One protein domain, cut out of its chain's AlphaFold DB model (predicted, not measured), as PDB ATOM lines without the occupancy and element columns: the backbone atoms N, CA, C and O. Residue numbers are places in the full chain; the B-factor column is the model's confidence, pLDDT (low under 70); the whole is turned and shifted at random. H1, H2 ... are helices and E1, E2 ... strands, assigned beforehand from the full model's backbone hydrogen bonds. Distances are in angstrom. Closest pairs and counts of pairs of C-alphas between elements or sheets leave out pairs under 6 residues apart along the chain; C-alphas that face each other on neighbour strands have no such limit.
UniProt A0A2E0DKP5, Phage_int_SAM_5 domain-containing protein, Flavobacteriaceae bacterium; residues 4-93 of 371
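AT A GLANCE: This is residues 4 to 93 of the 371 residues of the protein "Phage_int_SAM_5 domain-containing protein" of Flavobacteriaceae bacterium (UniProt A0A2E0DKP5). A long twisted hairpin, E2 and E3, with short E1 beside E2 at one end, is crossed slantwise there by one long helix, H1, whose residues 82 to 92 stick out beyond it. The 90 printed residues run E1, E2, E3, H1, mixed helices and strands in two layers; the sheet E1-E2-E3 is an antiparallel meander, each strand neighbour to the one before. The whole is flat, 53 by 45 by 18 A, and only just extended, close to loose, with a radius of gyration of the C-alphas of 18.5 A.

HOW THE PARTS SIT: E1, residues 4 to 9, and E2, residues 14 to 30, form a hairpin; N 7 and O 16, 2.9 A apart, are within hydrogen-bond range. E2 bends by 90 degrees at residue 27 and forms a hairpin with E3, residues 36 to 49; N 19 and O 45 are within range at 2.9 A. H1, residues 60 to 92, is on the sheet over E1 and E2, at a height of 9.9 A, slantwise at 37 degrees to E2 on the local plane. The closest C-alphas of E1 and H1, Phe 4 and Ile 77, are 6.2 A apart. In H1 every O i to N i+4 pair is within range.

IN THESE COORDINATES: E1 begins at C-alpha 4 (7.563, 49.101, 32.973). First to last C-alpha, E1 measures 15.6 A, E2 36.2 A, E3 39.7 A and H1 47.7 A, ending at C-alpha 92 (5.282, 41.340, 52.502).

THE WHOLE: The C-alphas farthest apart, Gly 34 and Glu 61, are 53.6 A apart. The printed part has no cut and no long link, and no printed residue is under 70 in pLDDT.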
ATOM      1  N   PHE A   4       8.158  48.079  33.827       93.44
ATOM      2  CA  PHE A   4       7.563  49.101  32.973       93.44
ATOM      3  C   PHE A   4       8.598  49.611  31.974       93.44
ATOM      4  O   PHE A   4       9.785  49.693  32.275       93.44
ATOM      5  N   SER A   5       8.155  49.900  30.755       94.06
ATOM      6  CA  SER A   5       8.988  50.522  29.721       94.06
ATOM      7  C   SER A   5       8.100  51.302  28.761       94.06
ATOM      8  O   SER A   5       7.026  50.811  28.407       94.06
ATOM      9  N   ALA A   6       8.533  52.494  28.358       95.00
ATOM     10  CA  ALA A   6       7.839  53.316  27.374       95.00
ATOM     11  C   ALA A   6       8.285  52.941  25.958       95.00
ATOM     12  O   ALA A   6       9.456  52.648  25.722       95.00
ATOM     13  N   HIS A   7       7.339  52.934  25.024       94.00
ATOM     14  CA  HIS A   7       7.567  52.628  23.613       94.00
ATOM     15  C   HIS A   7       6.652  53.491  22.746       94.00
ATOM     16  O   HIS A   7       5.518  53.774  23.134       94.00
ATOM     17  N   PHE A   8       7.104  53.846  21.545       92.69
ATOM     18  CA  PHE A   8       6.292  54.577  20.573       92.69
ATOM     19  C   PHE A   8       5.709  53.634  19.511       92.69
ATOM     20  O   PHE A   8       6.426  52.865  18.862       92.69
ATOM     21  N   HIS A   9       4.391  53.672  19.316       91.19
ATOM     22  CA  HIS A   9       3.692  52.859  18.325       91.19
ATOM     23  C   HIS A   9       3.544  53.617  16.998       91.19
ATOM     24  O   HIS A   9       2.513  54.240  16.748       91.19
ATOM     25  N   LYS A  10       4.535  53.495  16.102       87.56
ATOM     26  CA  LYS A  10       4.611  54.243  14.824       87.56
ATOM     27  C   LYS A  10       3.304  54.290  14.021       87.56
ATOM     28  O   LYS A  10       2.861  55.357  13.625       87.56
ATOM     29  N   LYS A  11       2.625  53.149  13.830       88.00
ATOM     30  CA  LYS A  11       1.372  53.096  13.042       88.00
ATOM     31  C   LYS A  11       0.201  53.846  13.681       88.00
ATOM     32  O   LYS A  11      -0.689  54.282  12.972       88.00
ATOM     33  N   ALA A  12       0.183  53.927  15.009       86.50
ATOM     34  CA  ALA A  12      -0.901  54.566  15.752       86.50
ATOM     35  C   ALA A  12      -0.530  55.992  16.173       86.50
ATOM     36  O   ALA A  12      -1.393  56.696  16.673       86.50
ATOM     37  N   LYS A  13       0.743  56.382  15.993       88.69
ATOM     38  CA  LYS A  13       1.331  57.640  16.457       88.69
ATOM     39  C   LYS A  13       1.027  57.929  17.932       88.69
ATOM     40  O   LYS A  13       0.654  59.035  18.290       88.69
ATOM     41  N   LYS A  14       1.158  56.905  18.783       92.06
ATOM     42  CA  LYS A  14       0.900  57.002  20.227       92.06
ATOM     43  C   LYS A  14       2.023  56.387  21.039       92.06
ATOM     44  O   LYS A  14       2.560  55.334  20.672       92.06
ATOM     45  N   TRP A  15       2.311  57.001  22.176       95.06
ATOM     46  CA  TRP A  15       3.129  56.389  23.209       95.06
ATOM     47  C   TRP A  15       2.336  55.313  23.945       95.06
ATOM     48  O   TRP A  15       1.112  55.370  24.057       95.06
ATOM     49  N   TYR A  16       3.031  54.298  24.441       95.19
ATOM     50  CA  TYR A  16       2.444  53.337  25.359       95.19
ATOM     51  C   TYR A  16       3.458  52.862  26.387       95.19
ATOM     52  O   TYR A  16       4.641  52.673  26.094       95.19
ATOM     53  N   ILE A  17       2.970  52.601  27.595       96.06
ATOM     54  CA  ILE A  17       3.726  51.902  28.623       96.06
ATOM     55  C   ILE A  17       3.411  50.419  28.514       96.06
ATOM     56  O   ILE A  17       2.260  49.971  28.531       96.06
ATOM     57  N   LYS A  18       4.470  49.630  28.398       95.06
ATOM     58  CA  LYS A  18       4.428  48.176  28.383       95.06
ATOM     59  C   LYS A  18       4.625  47.659  29.802       95.06
ATOM     60  O   LYS A  18       5.728  47.728  30.342       95.06
ATOM     61  N   HIS A  19       3.561  47.101  30.373       92.69
ATOM     62  CA  HIS A  19       3.552  46.459  31.685       92.69
ATOM     63  C   HIS A  19       3.914  44.980  31.510       92.69
ATOM     64  O   HIS A  19       3.118  44.211  30.965       92.69
ATOM     65  N   TYR A  20       5.112  44.564  31.917       89.50
ATOM     66  CA  TYR A  20       5.573  43.176  31.809       89.50
ATOM     67  C   TYR A  20       5.366  42.400  33.106       89.50
ATOM     68  O   TYR A  20       6.021  42.676  34.107       89.50
ATOM     69  N   TYR A  21       4.539  41.358  33.050       79.81
ATOM     70  CA  TYR A  21       4.176  40.512  34.195       79.81
ATOM     71  C   TYR A  21       5.016  39.228  34.290       79.81
ATOM     72  O   TYR A  21       4.645  38.275  34.971       79.81
ATOM     73  N   GLY A  22       6.137  39.157  33.570       77.62
ATOM     74  CA  GLY A  22       6.927  37.936  33.456       77.62
ATOM     75  C   GLY A  22       6.469  37.036  32.309       77.62
ATOM     76  O   GLY A  22       5.733  37.443  31.405       77.62
ATOM     77  N   SER A  23       6.947  35.794  32.315       77.94
ATOM     78  CA  SER A  23       6.711  34.860  31.219       77.94
ATOM     79  C   SER A  23       6.188  33.512  31.708       77.94
ATOM     80  O   SER A  23       6.641  32.970  32.716       77.94
ATOM     81  N   THR A  24       5.212  32.966  30.985       70.56
ATOM     82  CA  THR A  24       4.593  31.672  31.280       70.56
ATOM     83  C   THR A  24       5.203  30.608  30.387       70.56
ATOM     84  O   THR A  24       5.269  30.772  29.170       70.56
ATOM     85  N   PHE A  25       5.636  29.492  30.973       72.94
ATOM     86  CA  PHE A  25       6.076  28.336  30.197       72.94
ATOM     87  C   PHE A  25       4.892  27.759  29.414       72.94
ATOM     88  O   PHE A  25       3.887  27.379  30.008       72.94
ATOM     89  N   ILE A  26       5.020  27.681  28.089       80.88
ATOM     90  CA  ILE A  26       3.957  27.188  27.194       80.88
ATOM     91  C   ILE A  26       4.354  25.920  26.433       80.88
ATOM     92  O   ILE A  26       3.633  25.475  25.547       80.88
ATOM     93  N   GLY A  27       5.499  25.324  26.768       78.00
ATOM     94  CA  GLY A  27       5.963  24.071  26.176       78.00
ATOM     95  C   GLY A  27       7.413  24.135  25.722       78.00
ATOM     96  O   GLY A  27       8.151  25.061  26.046       78.00
ATOM     97  N   LYS A  28       7.840  23.124  24.970       85.88
ATOM     98  CA  LYS A  28       9.161  23.088  24.332       85.88
ATOM     99  C   LYS A  28       8.993  23.324  22.829       85.88
ATOM    100  O   LYS A  28       7.965  22.950  22.269       85.88
ATOM    101  N   LYS A  29       9.979  23.946  22.189       86.31
ATOM    102  CA  LYS A  29      10.080  24.046  20.726       86.31
ATOM    103  C   LYS A  29      11.483  23.644  20.294       86.31
ATOM    104  O   LYS A  29      12.424  23.841  21.056       86.31
ATOM    105  N   THR A  30      11.620  23.127  19.086       89.12
ATOM    106  CA  THR A  30      12.933  22.922  18.474       89.12
ATOM    107  C   THR A  30      13.461  24.277  17.994       89.12
ATOM    108  O   THR A  30      12.712  25.046  17.383       89.12
ATOM    109  N   ASN A  31      14.698  24.632  18.345       87.69
ATOM    110  CA  ASN A  31      15.356  25.830  17.818       87.69
ATOM    111  C   ASN A  31      15.872  25.577  16.386       87.69
ATOM    112  O   ASN A  31      15.759  24.472  15.860       87.69
ATOM    113  N   LYS A  32      16.434  26.611  15.743       87.00
ATOM    114  CA  LYS A  32      16.996  26.507  14.382       87.00
ATOM    115  C   LYS A  32      18.148  25.492  14.274       87.00
ATOM    116  O   LYS A  32      18.426  25.031  13.179       87.00
ATOM    117  N   ASN A  33      18.748  25.113  15.402       85.75
ATOM    118  CA  ASN A  33      19.877  24.189  15.491       85.75
ATOM    119  C   ASN A  33      19.433  22.752  15.831       85.75
ATOM    120  O   ASN A  33      20.268  21.905  16.123       85.75
ATOM    121  N   GLY A  34      18.125  22.463  15.839       83.88
ATOM    122  CA  GLY A  34      17.606  21.126  16.150       83.88
ATOM    123  C   GLY A  34      17.467  20.812  17.646       83.88
ATOM    124  O   GLY A  34      17.032  19.719  18.004       83.88
ATOM    125  N   GLU A  35      17.763  21.753  18.541       84.69
ATOM    126  CA  GLU A  35      17.735  21.527  19.988       84.69
ATOM    127  C   GLU A  35      16.368  21.860  20.599       84.69
ATOM    128  O   GLU A  35      15.727  22.866  20.280       84.69
ATOM    129  N   LEU A  36      15.925  21.034  21.550       76.56
ATOM    130  CA  LEU A  36      14.692  21.258  22.304       76.56
ATOM    131  C   LEU A  36      14.882  22.347  23.367       76.56
ATOM    132  O   LEU A  36      15.387  22.093  24.460       76.56
ATOM    133  N   VAL A  37      14.371  23.545  23.091       84.69
ATOM    134  CA  VAL A  37      14.407  24.685  24.013       84.69
ATOM    135  C   VAL A  37      13.051  24.940  24.668       84.69
ATOM    136  O   VAL A  37      11.985  24.679  24.101       84.69
ATOM    137  N   ARG A  38      13.064  25.472  25.897       81.12
ATOM    138  CA  ARG A  38      11.841  25.891  26.597       81.12
ATOM    139  C   ARG A  38      11.257  27.133  25.920       81.12
ATOM    140  O   ARG A  38      11.960  28.110  25.683       81.12
ATOM    141  N   ARG A  39       9.958  27.106  25.634       84.06
ATOM    142  CA  ARG A  39       9.201  28.223  25.071       84.06
ATOM    143  C   ARG A  39       8.412  28.903  26.182       84.06
ATOM    144  O   ARG A  39       7.640  28.260  26.894       84.06
ATOM    145  N   TYR A  40       8.568  30.216  26.267       80.69
ATOM    146  CA  TYR A  40       7.818  31.053  27.189       80.69
ATOM    147  C   TYR A  40       6.975  32.060  26.406       80.69
ATOM    148  O   TYR A  40       7.430  32.614  25.404       80.69
ATOM    149  N   LYS A  41       5.734  32.275  26.843       83.56
ATOM    150  CA  LYS A  41       4.888  33.387  26.409       83.56
ATOM    151  C   LYS A  41       5.130  34.535  27.370       83.56
ATOM    152  O   LYS A  41       4.970  34.360  28.574       83.56
ATOM    153  N   GLN A  42       5.529  35.684  26.854       84.50
ATOM    154  CA  GLN A  42       5.650  36.879  27.671       84.50
ATOM    155  C   GLN A  42       4.257  37.481  27.901       84.50
ATOM    156  O   GLN A  42       3.463  37.579  26.963       84.50
ATOM    157  N   ASN A  43       3.956  37.844  29.144       83.12
ATOM    158  CA  ASN A  43       2.660  38.389  29.531       83.12
ATOM    159  C   ASN A  43       2.771  39.906  29.654       83.12
ATOM    160  O   ASN A  43       3.554  40.409  30.464       83.12
ATOM    161  N   TYR A  44       1.984  40.617  28.849       89.88
ATOM    162  CA  TYR A  44       2.011  42.071  28.762       89.88
ATOM    163  C   TYR A  44       0.612  42.667  28.859       89.88
ATOM    164  O   TYR A  44      -0.345  42.072  28.365       89.88
ATOM    165  N   LYS A  45       0.534  43.871  29.424       91.75
ATOM    166  CA  LYS A  45      -0.579  44.808  29.240       91.75
ATOM    167  C   LYS A  45      -0.005  46.100  28.659       91.75
ATOM    168  O   LYS A  45       1.105  46.492  29.025       91.75
ATOM    169  N   PHE A  46      -0.738  46.719  27.747       93.06
ATOM    170  CA  PHE A  46      -0.366  47.999  27.153       93.06
ATOM    171  C   PHE A  46      -1.277  49.089  27.715       93.06
ATOM    172  O   PHE A  46      -2.493  48.909  27.768       93.06
ATOM    173  N   GLU A  47      -0.679  50.190  28.152       93.81
ATOM    174  CA  GLU A  47      -1.362  51.423  28.546       93.81
ATOM    175  C   GLU A  47      -0.965  52.490  27.528       93.81
ATOM    176  O   GLU A  47       0.187  52.913  27.512       93.81
ATOM    177  N   TYR A  48      -1.879  52.850  26.628       93.56
ATOM    178  CA  TYR A  48      -1.627  53.880  25.623       93.56
ATOM    179  C   TYR A  48      -1.784  55.269  26.239       93.56
ATOM    180  O   TYR A  48      -2.664  55.480  27.071       93.56
ATOM    181  N   LEU A  49      -0.921  56.188  25.819       93.00
ATOM    182  CA  LEU A  49      -0.847  57.560  26.292       93.00
ATOM    183  C   LEU A  49      -0.955  58.500  25.092       93.00
ATOM    184  O   LEU A  49      -0.264  58.314  24.084       93.00
ATOM    185  N   ASP A  50      -1.805  59.509  25.230       91.75
ATOM    186  CA  ASP A  50      -1.962  60.581  24.255       91.75
ATOM    187  C   ASP A  50      -0.987  61.704  24.626       91.75
ATOM    188  O   ASP A  50      -1.303  62.585  25.420       91.75
ATOM    189  N   LEU A  51       0.242  61.587  24.117       92.38
ATOM    190  CA  LEU A  51       1.332  62.543  24.314       92.38
ATOM    191  C   LEU A  51       1.895  62.957  22.958       92.38
ATOM    192  O   LEU A  51       2.069  62.103  22.080       92.38
ATOM    193  N   ASP A  52       2.222  64.237  22.824       89.69
ATOM    194  CA  ASP A  52       2.763  64.796  21.592       89.69
ATOM    195  C   ASP A  52       4.167  64.260  21.300       89.69
ATOM    196  O   ASP A  52       5.002  64.081  22.194       89.69
ATOM    197  N   TRP A  53       4.423  63.975  20.024       91.50
ATOM    198  CA  TRP A  53       5.718  63.488  19.568       91.50
ATOM    199  C   TRP A  53       5.990  63.884  18.122       91.50
ATOM    200  O   TRP A  53       5.253  63.507  17.207       91.50
ATOM    201  N   ASN A  54       7.109  64.568  17.920       90.00
ATOM    202  CA  ASN A  54       7.627  64.925  16.609       90.00
ATOM    203  C   ASN A  54       8.699  63.903  16.205       90.00
ATOM    204  O   ASN A  54       9.752  63.834  16.832       90.00
ATOM    205  N   GLU A  55       8.451  63.088  15.171       85.62
ATOM    206  CA  GLU A  55       9.397  62.031  14.756       85.62
ATOM    207  C   GLU A  55      10.736  62.590  14.250       85.62
ATOM    208  O   GLU A  55      11.774  61.976  14.482       85.62
ATOM    209  N   ASN A  56      10.705  63.756  13.602       88.19
ATOM    210  CA  ASN A  56      11.877  64.451  13.076       88.19
ATOM    211  C   ASN A  56      11.858  65.911  13.563       88.19
ATOM    212  O   ASN A  56      11.450  66.783  12.800       88.19
ATOM    213  N   PRO A  57      12.234  66.187  14.825       88.25
ATOM    214  CA  PRO A  57      12.150  67.530  15.387       88.25
ATOM    215  C   PRO A  57      13.256  68.426  14.805       88.25
ATOM    216  O   PRO A  57      14.450  68.217  15.050       88.25
ATOM    217  N   LEU A  58      12.860  69.428  14.025       91.25
ATOM    218  CA  LEU A  58      13.739  70.393  13.366       91.25
ATOM    219  C   LEU A  58      13.815  71.702  14.156       91.25
ATOM    220  O   LEU A  58      14.906  72.264  14.297       91.25
ATOM    221  N   THR A  59      12.689  72.163  14.706       94.25
ATOM    222  CA  THR A  59      12.626  73.424  15.461       94.25
ATOM    223  C   THR A  59      13.004  73.235  16.932       94.25
ATOM    224  O   THR A  59      12.999  72.126  17.472       94.25
ATOM    225  N   VAL A  60      13.354  74.336  17.606       92.19
ATOM    226  CA  VAL A  60      13.613  74.329  19.058       92.19
ATOM    227  C   VAL A  60      12.354  73.917  19.828       92.19
ATOM    228  O   VAL A  60      12.446  73.127  20.761       92.19
ATOM    229  N   GLU A  61      11.183  74.378  19.390       92.19
ATOM    230  CA  GLU A  61       9.885  74.060  19.998       92.19
ATOM    231  C   GLU A  61       9.531  72.570  19.872       92.19
ATOM    232  O   GLU A  61       9.070  71.952  20.834       92.19
ATOM    233  N   GLU A  62       9.798  71.953  18.718       90.62
ATOM    234  CA  GLU A  62       9.565  70.519  18.506       90.62
ATOM    235  C   GLU A  62      10.485  69.660  19.383       90.62
ATOM    236  O   GLU A  62      10.047  68.643  19.933       90.62
ATOM    237  N   LYS A  63      11.750  70.077  19.544       91.69
ATOM    238  CA  LYS A  63      12.716  69.414  20.435       91.69
ATOM    239  C   LYS A  63      12.311  69.553  21.904       91.69
ATOM    240  O   LYS A  63      12.339  68.558  22.623       91.69
ATOM    241  N   ASP A  64      11.889  70.745  22.325       94.19
ATOM    242  CA  ASP A  64      11.392  71.005  23.683       94.19
ATOM    243  C   ASP A  64      10.124  70.189  23.989       94.19
ATOM    244  O   ASP A  64      10.009  69.576  25.052       94.19
ATOM    245  N   THR A  65       9.208  70.081  23.022       92.69
ATOM    246  CA  THR A  65       8.003  69.239  23.131       92.69
ATOM    247  C   THR A  65       8.370  67.771  23.353       92.69
ATOM    248  O   THR A  65       7.872  67.140  24.285       92.69
ATOM    249  N   ASN A  66       9.296  67.229  22.554       93.31
ATOM    250  CA  ASN A  66       9.758  65.851  22.724       93.31
ATOM    251  C   ASN A  66      10.433  65.635  24.087       93.31
ATOM    252  O   ASN A  66      10.169  64.624  24.739       93.31
ATOM    253  N   GLN A  67      11.250  66.586  24.547       94.56
ATOM    254  CA  GLN A  67      11.912  66.507  25.851       94.56
ATOM    255  C   GLN A  67      10.901  66.534  27.010       94.56
ATOM    256  O   GLN A  67      11.024  65.761  27.966       94.56
ATOM    257  N   LYS A  68       9.856  67.367  26.919       95.00
ATOM    258  CA  LYS A  68       8.731  67.366  27.868       95.00
ATOM    259  C   LYS A  68       8.014  66.016  27.879       95.00
ATOM    260  O   LYS A  68       7.776  65.471  28.957       95.00
ATOM    261  N   THR A  69       7.734  65.444  26.710       94.00
ATOM    262  CA  THR A  69       7.120  64.114  26.590       94.00
ATOM    263  C   THR A  69       7.987  63.020  27.216       94.00
ATOM    264  O   THR A  69       7.475  62.201  27.982       94.00
ATOM    265  N   GLU A  70       9.299  63.014  26.969       93.81
ATOM    266  CA  GLU A  70      10.226  62.062  27.598       93.81
ATOM    267  C   GLU A  70      10.238  62.191  29.125       93.81
ATOM    268  O   GLU A  70      10.161  61.183  29.836       93.81
ATOM    269  N   ASN A  71      10.257  63.420  29.645       95.44
ATOM    270  CA  ASN A  71      10.188  63.674  31.082       95.44
ATOM    271  C   ASN A  71       8.881  63.148  31.694       95.44
ATOM    272  O   ASN A  71       8.924  62.477  32.729       95.44
ATOM    273  N   LEU A  72       7.737  63.376  31.043       95.31
ATOM    274  CA  LEU A  72       6.437  62.857  31.485       95.31
ATOM    275  C   LEU A  72       6.401  61.322  31.488       95.31
ATOM    276  O   LEU A  72       5.909  60.712  32.440       95.31
ATOM    277  N   LEU A  73       6.951  60.679  30.454       95.12
ATOM    278  CA  LEU A  73       7.046  59.219  30.379       95.12
ATOM    279  C   LEU A  73       7.914  58.652  31.505       95.12
ATOM    280  O   LEU A  73       7.518  57.679  32.154       95.12
ATOM    281  N   ASN A  74       9.065  59.272  31.769       94.75
ATOM    282  CA  ASN A  74       9.963  58.869  32.848       94.75
ATOM    283  C   ASN A  74       9.306  59.048  34.225       94.75
ATOM    284  O   ASN A  74       9.340  58.119  35.033       94.75
ATOM    285  N   GLN A  75       8.636  60.178  34.472       95.44
ATOM    286  CA  GLN A  75       7.872  60.415  35.704       95.44
ATOM    287  C   GLN A  75       6.762  59.377  35.894       95.44
ATOM    288  O   GLN A  75       6.611  58.820  36.981       95.44
ATOM    289  N   LYS A  76       6.016  59.052  34.833       95.00
ATOM    290  CA  LYS A  76       4.962  58.032  34.879       95.00
ATOM    291  C   LYS A  76       5.527  56.637  35.164       95.00
ATOM    292  O   LYS A  76       4.943  55.905  35.962       95.00
ATOM    293  N   ILE A  77       6.649  56.256  34.547       94.88
ATOM    294  CA  ILE A  77       7.330  54.983  34.842       94.88
ATOM    295  C   ILE A  77       7.798  54.948  36.298       94.88
ATOM    296  O   ILE A  77       7.599  53.934  36.967       94.88
ATOM    297  N   GLN A  78       8.390  56.037  36.790       94.50
ATOM    298  CA  GLN A  78       8.844  56.143  38.174       94.50
ATOM    299  C   GLN A  78       7.673  55.987  39.151       94.50
ATOM    300  O   GLN A  78       7.723  55.123  40.020       94.50
ATOM    301  N   PHE A  79       6.573  56.705  38.922       94.69
ATOM    302  CA  PHE A  79       5.344  56.583  39.705       94.69
ATOM    303  C   PHE A  79       4.802  55.144  39.741       94.69
ATOM    304  O   PHE A  79       4.445  54.634  40.800       94.69
ATOM    305  N   LEU A  80       4.769  54.455  38.594       93.12
ATOM    306  CA  LEU A  80       4.335  53.055  38.527       93.12
ATOM    307  C   LEU A  80       5.278  52.114  39.297       93.12
ATOM    308  O   LEU A  80       4.813  51.173  39.944       93.12
ATOM    309  N   ASN A  81       6.590  52.357  39.245       89.94
ATOM    310  CA  ASN A  81       7.563  51.609  40.043       89.94
ATOM    311  C   ASN A  81       7.349  51.836  41.545       89.94
ATOM    312  O   ASN A  81       7.383  50.868  42.306       89.94
ATOM    313  N   ASP A  82       7.096  53.077  41.959       91.25
ATOM    314  CA  ASP A  82       6.869  53.436  43.360       91.25
ATOM    315  C   ASP A  82       5.586  52.781  43.896       91.25
ATOM    316  O   ASP A  82       5.620  52.132  44.945       91.25
ATOM    317  N   GLN A  83       4.492  52.808  43.125       89.25
ATOM    318  CA  GLN A  83       3.257  52.088  43.468       89.25
ATOM    319  C   GLN A  83       3.474  50.575  43.608       89.25
ATOM    320  O   GLN A  83       2.977  49.941  44.542       89.25
ATOM    321  N   GLU A  84       4.224  49.959  42.690       85.00
ATOM    322  CA  GLU A  84       4.541  48.531  42.787       85.00
ATOM    323  C   GLU A  84       5.421  48.212  43.999       85.00
ATOM    324  O   GLU A  84       5.263  47.153  44.623       85.00
ATOM    325  N   LEU A  85       6.338  49.114  44.353       84.06
ATOM    326  CA  LEU A  85       7.176  48.984  45.536       84.06
ATOM    327  C   LEU A  85       6.335  49.045  46.817       84.06
ATOM    328  O   LEU A  85       6.509  48.193  47.691       84.06
ATOM    329  N   GLU A  86       5.407  49.995  46.919       85.81
ATOM    330  CA  GLU A  86       4.462  50.098  48.038       85.81
ATOM    331  C   GLU A  86       3.586  48.852  48.157       85.81
ATOM    332  O   GLU A  86       3.560  48.213  49.211       85.81
ATOM    333  N   ARG A  87       2.978  48.411  47.051       83.94
ATOM    334  CA  ARG A  87       2.174  47.182  47.013       83.94
ATOM    335  C   ARG A  87       2.967  45.957  47.467       83.94
ATOM    336  O   ARG A  87       2.441  45.089  48.163       83.94
ATOM    337  N   THR A  88       4.243  45.875  47.088       81.50
ATOM    338  CA  THR A  88       5.133  44.788  47.519       81.50
ATOM    339  C   THR A  88       5.425  44.873  49.020       81.50
ATOM    340  O   THR A  88       5.380  43.845  49.696       81.50
ATOM    341  N   LYS A  89       5.666  46.076  49.563       84.50
ATOM    342  CA  LYS A  89       5.857  46.302  51.010       84.50
ATOM    343  C   LYS A  89       4.611  45.925  51.816       84.50
ATOM    344  O   LYS A  89       4.729  45.328  52.887       84.50
ATOM    345  N   GLU A  90       3.420  46.241  51.320       87.12
ATOM    346  CA  GLU A  90       2.162  45.829  51.952       87.12
ATOM    347  C   GLU A  90       1.972  44.315  51.891       87.12
ATOM    348  O   GLU A  90       1.658  43.678  52.896       87.12
ATOM    349  N   ASN A  91       2.206  43.711  50.725       86.62
ATOM    350  CA  ASN A  91       2.097  42.267  50.551       86.62
ATOM    351  C   ASN A  91       3.077  41.496  51.438       86.62
ATOM    352  O   ASN A  91       2.693  40.459  51.975       86.62
ATOM    353  N   SER A  92       4.298  42.003  51.641       87.06
ATOM    354  CA  SER A  92       5.282  41.340  52.502       87.06
ATOM    355  C   SER A  92       4.838  41.259  53.967       87.06
ATOM    356  O   SER A  92       5.249  40.343  54.670       87.06
ATOM    357  N   LYS A  93       3.961  42.169  54.413       90.75
ATOM    358  CA  LYS A  93       3.400  42.184  55.777       90.75
ATOM    359  C   LYS A  93       2.196  41.255  55.958       90.75
ATOM    360  O   LYS A  93       1.674  41.149  57.063       90.75
TER     361      LYS A  93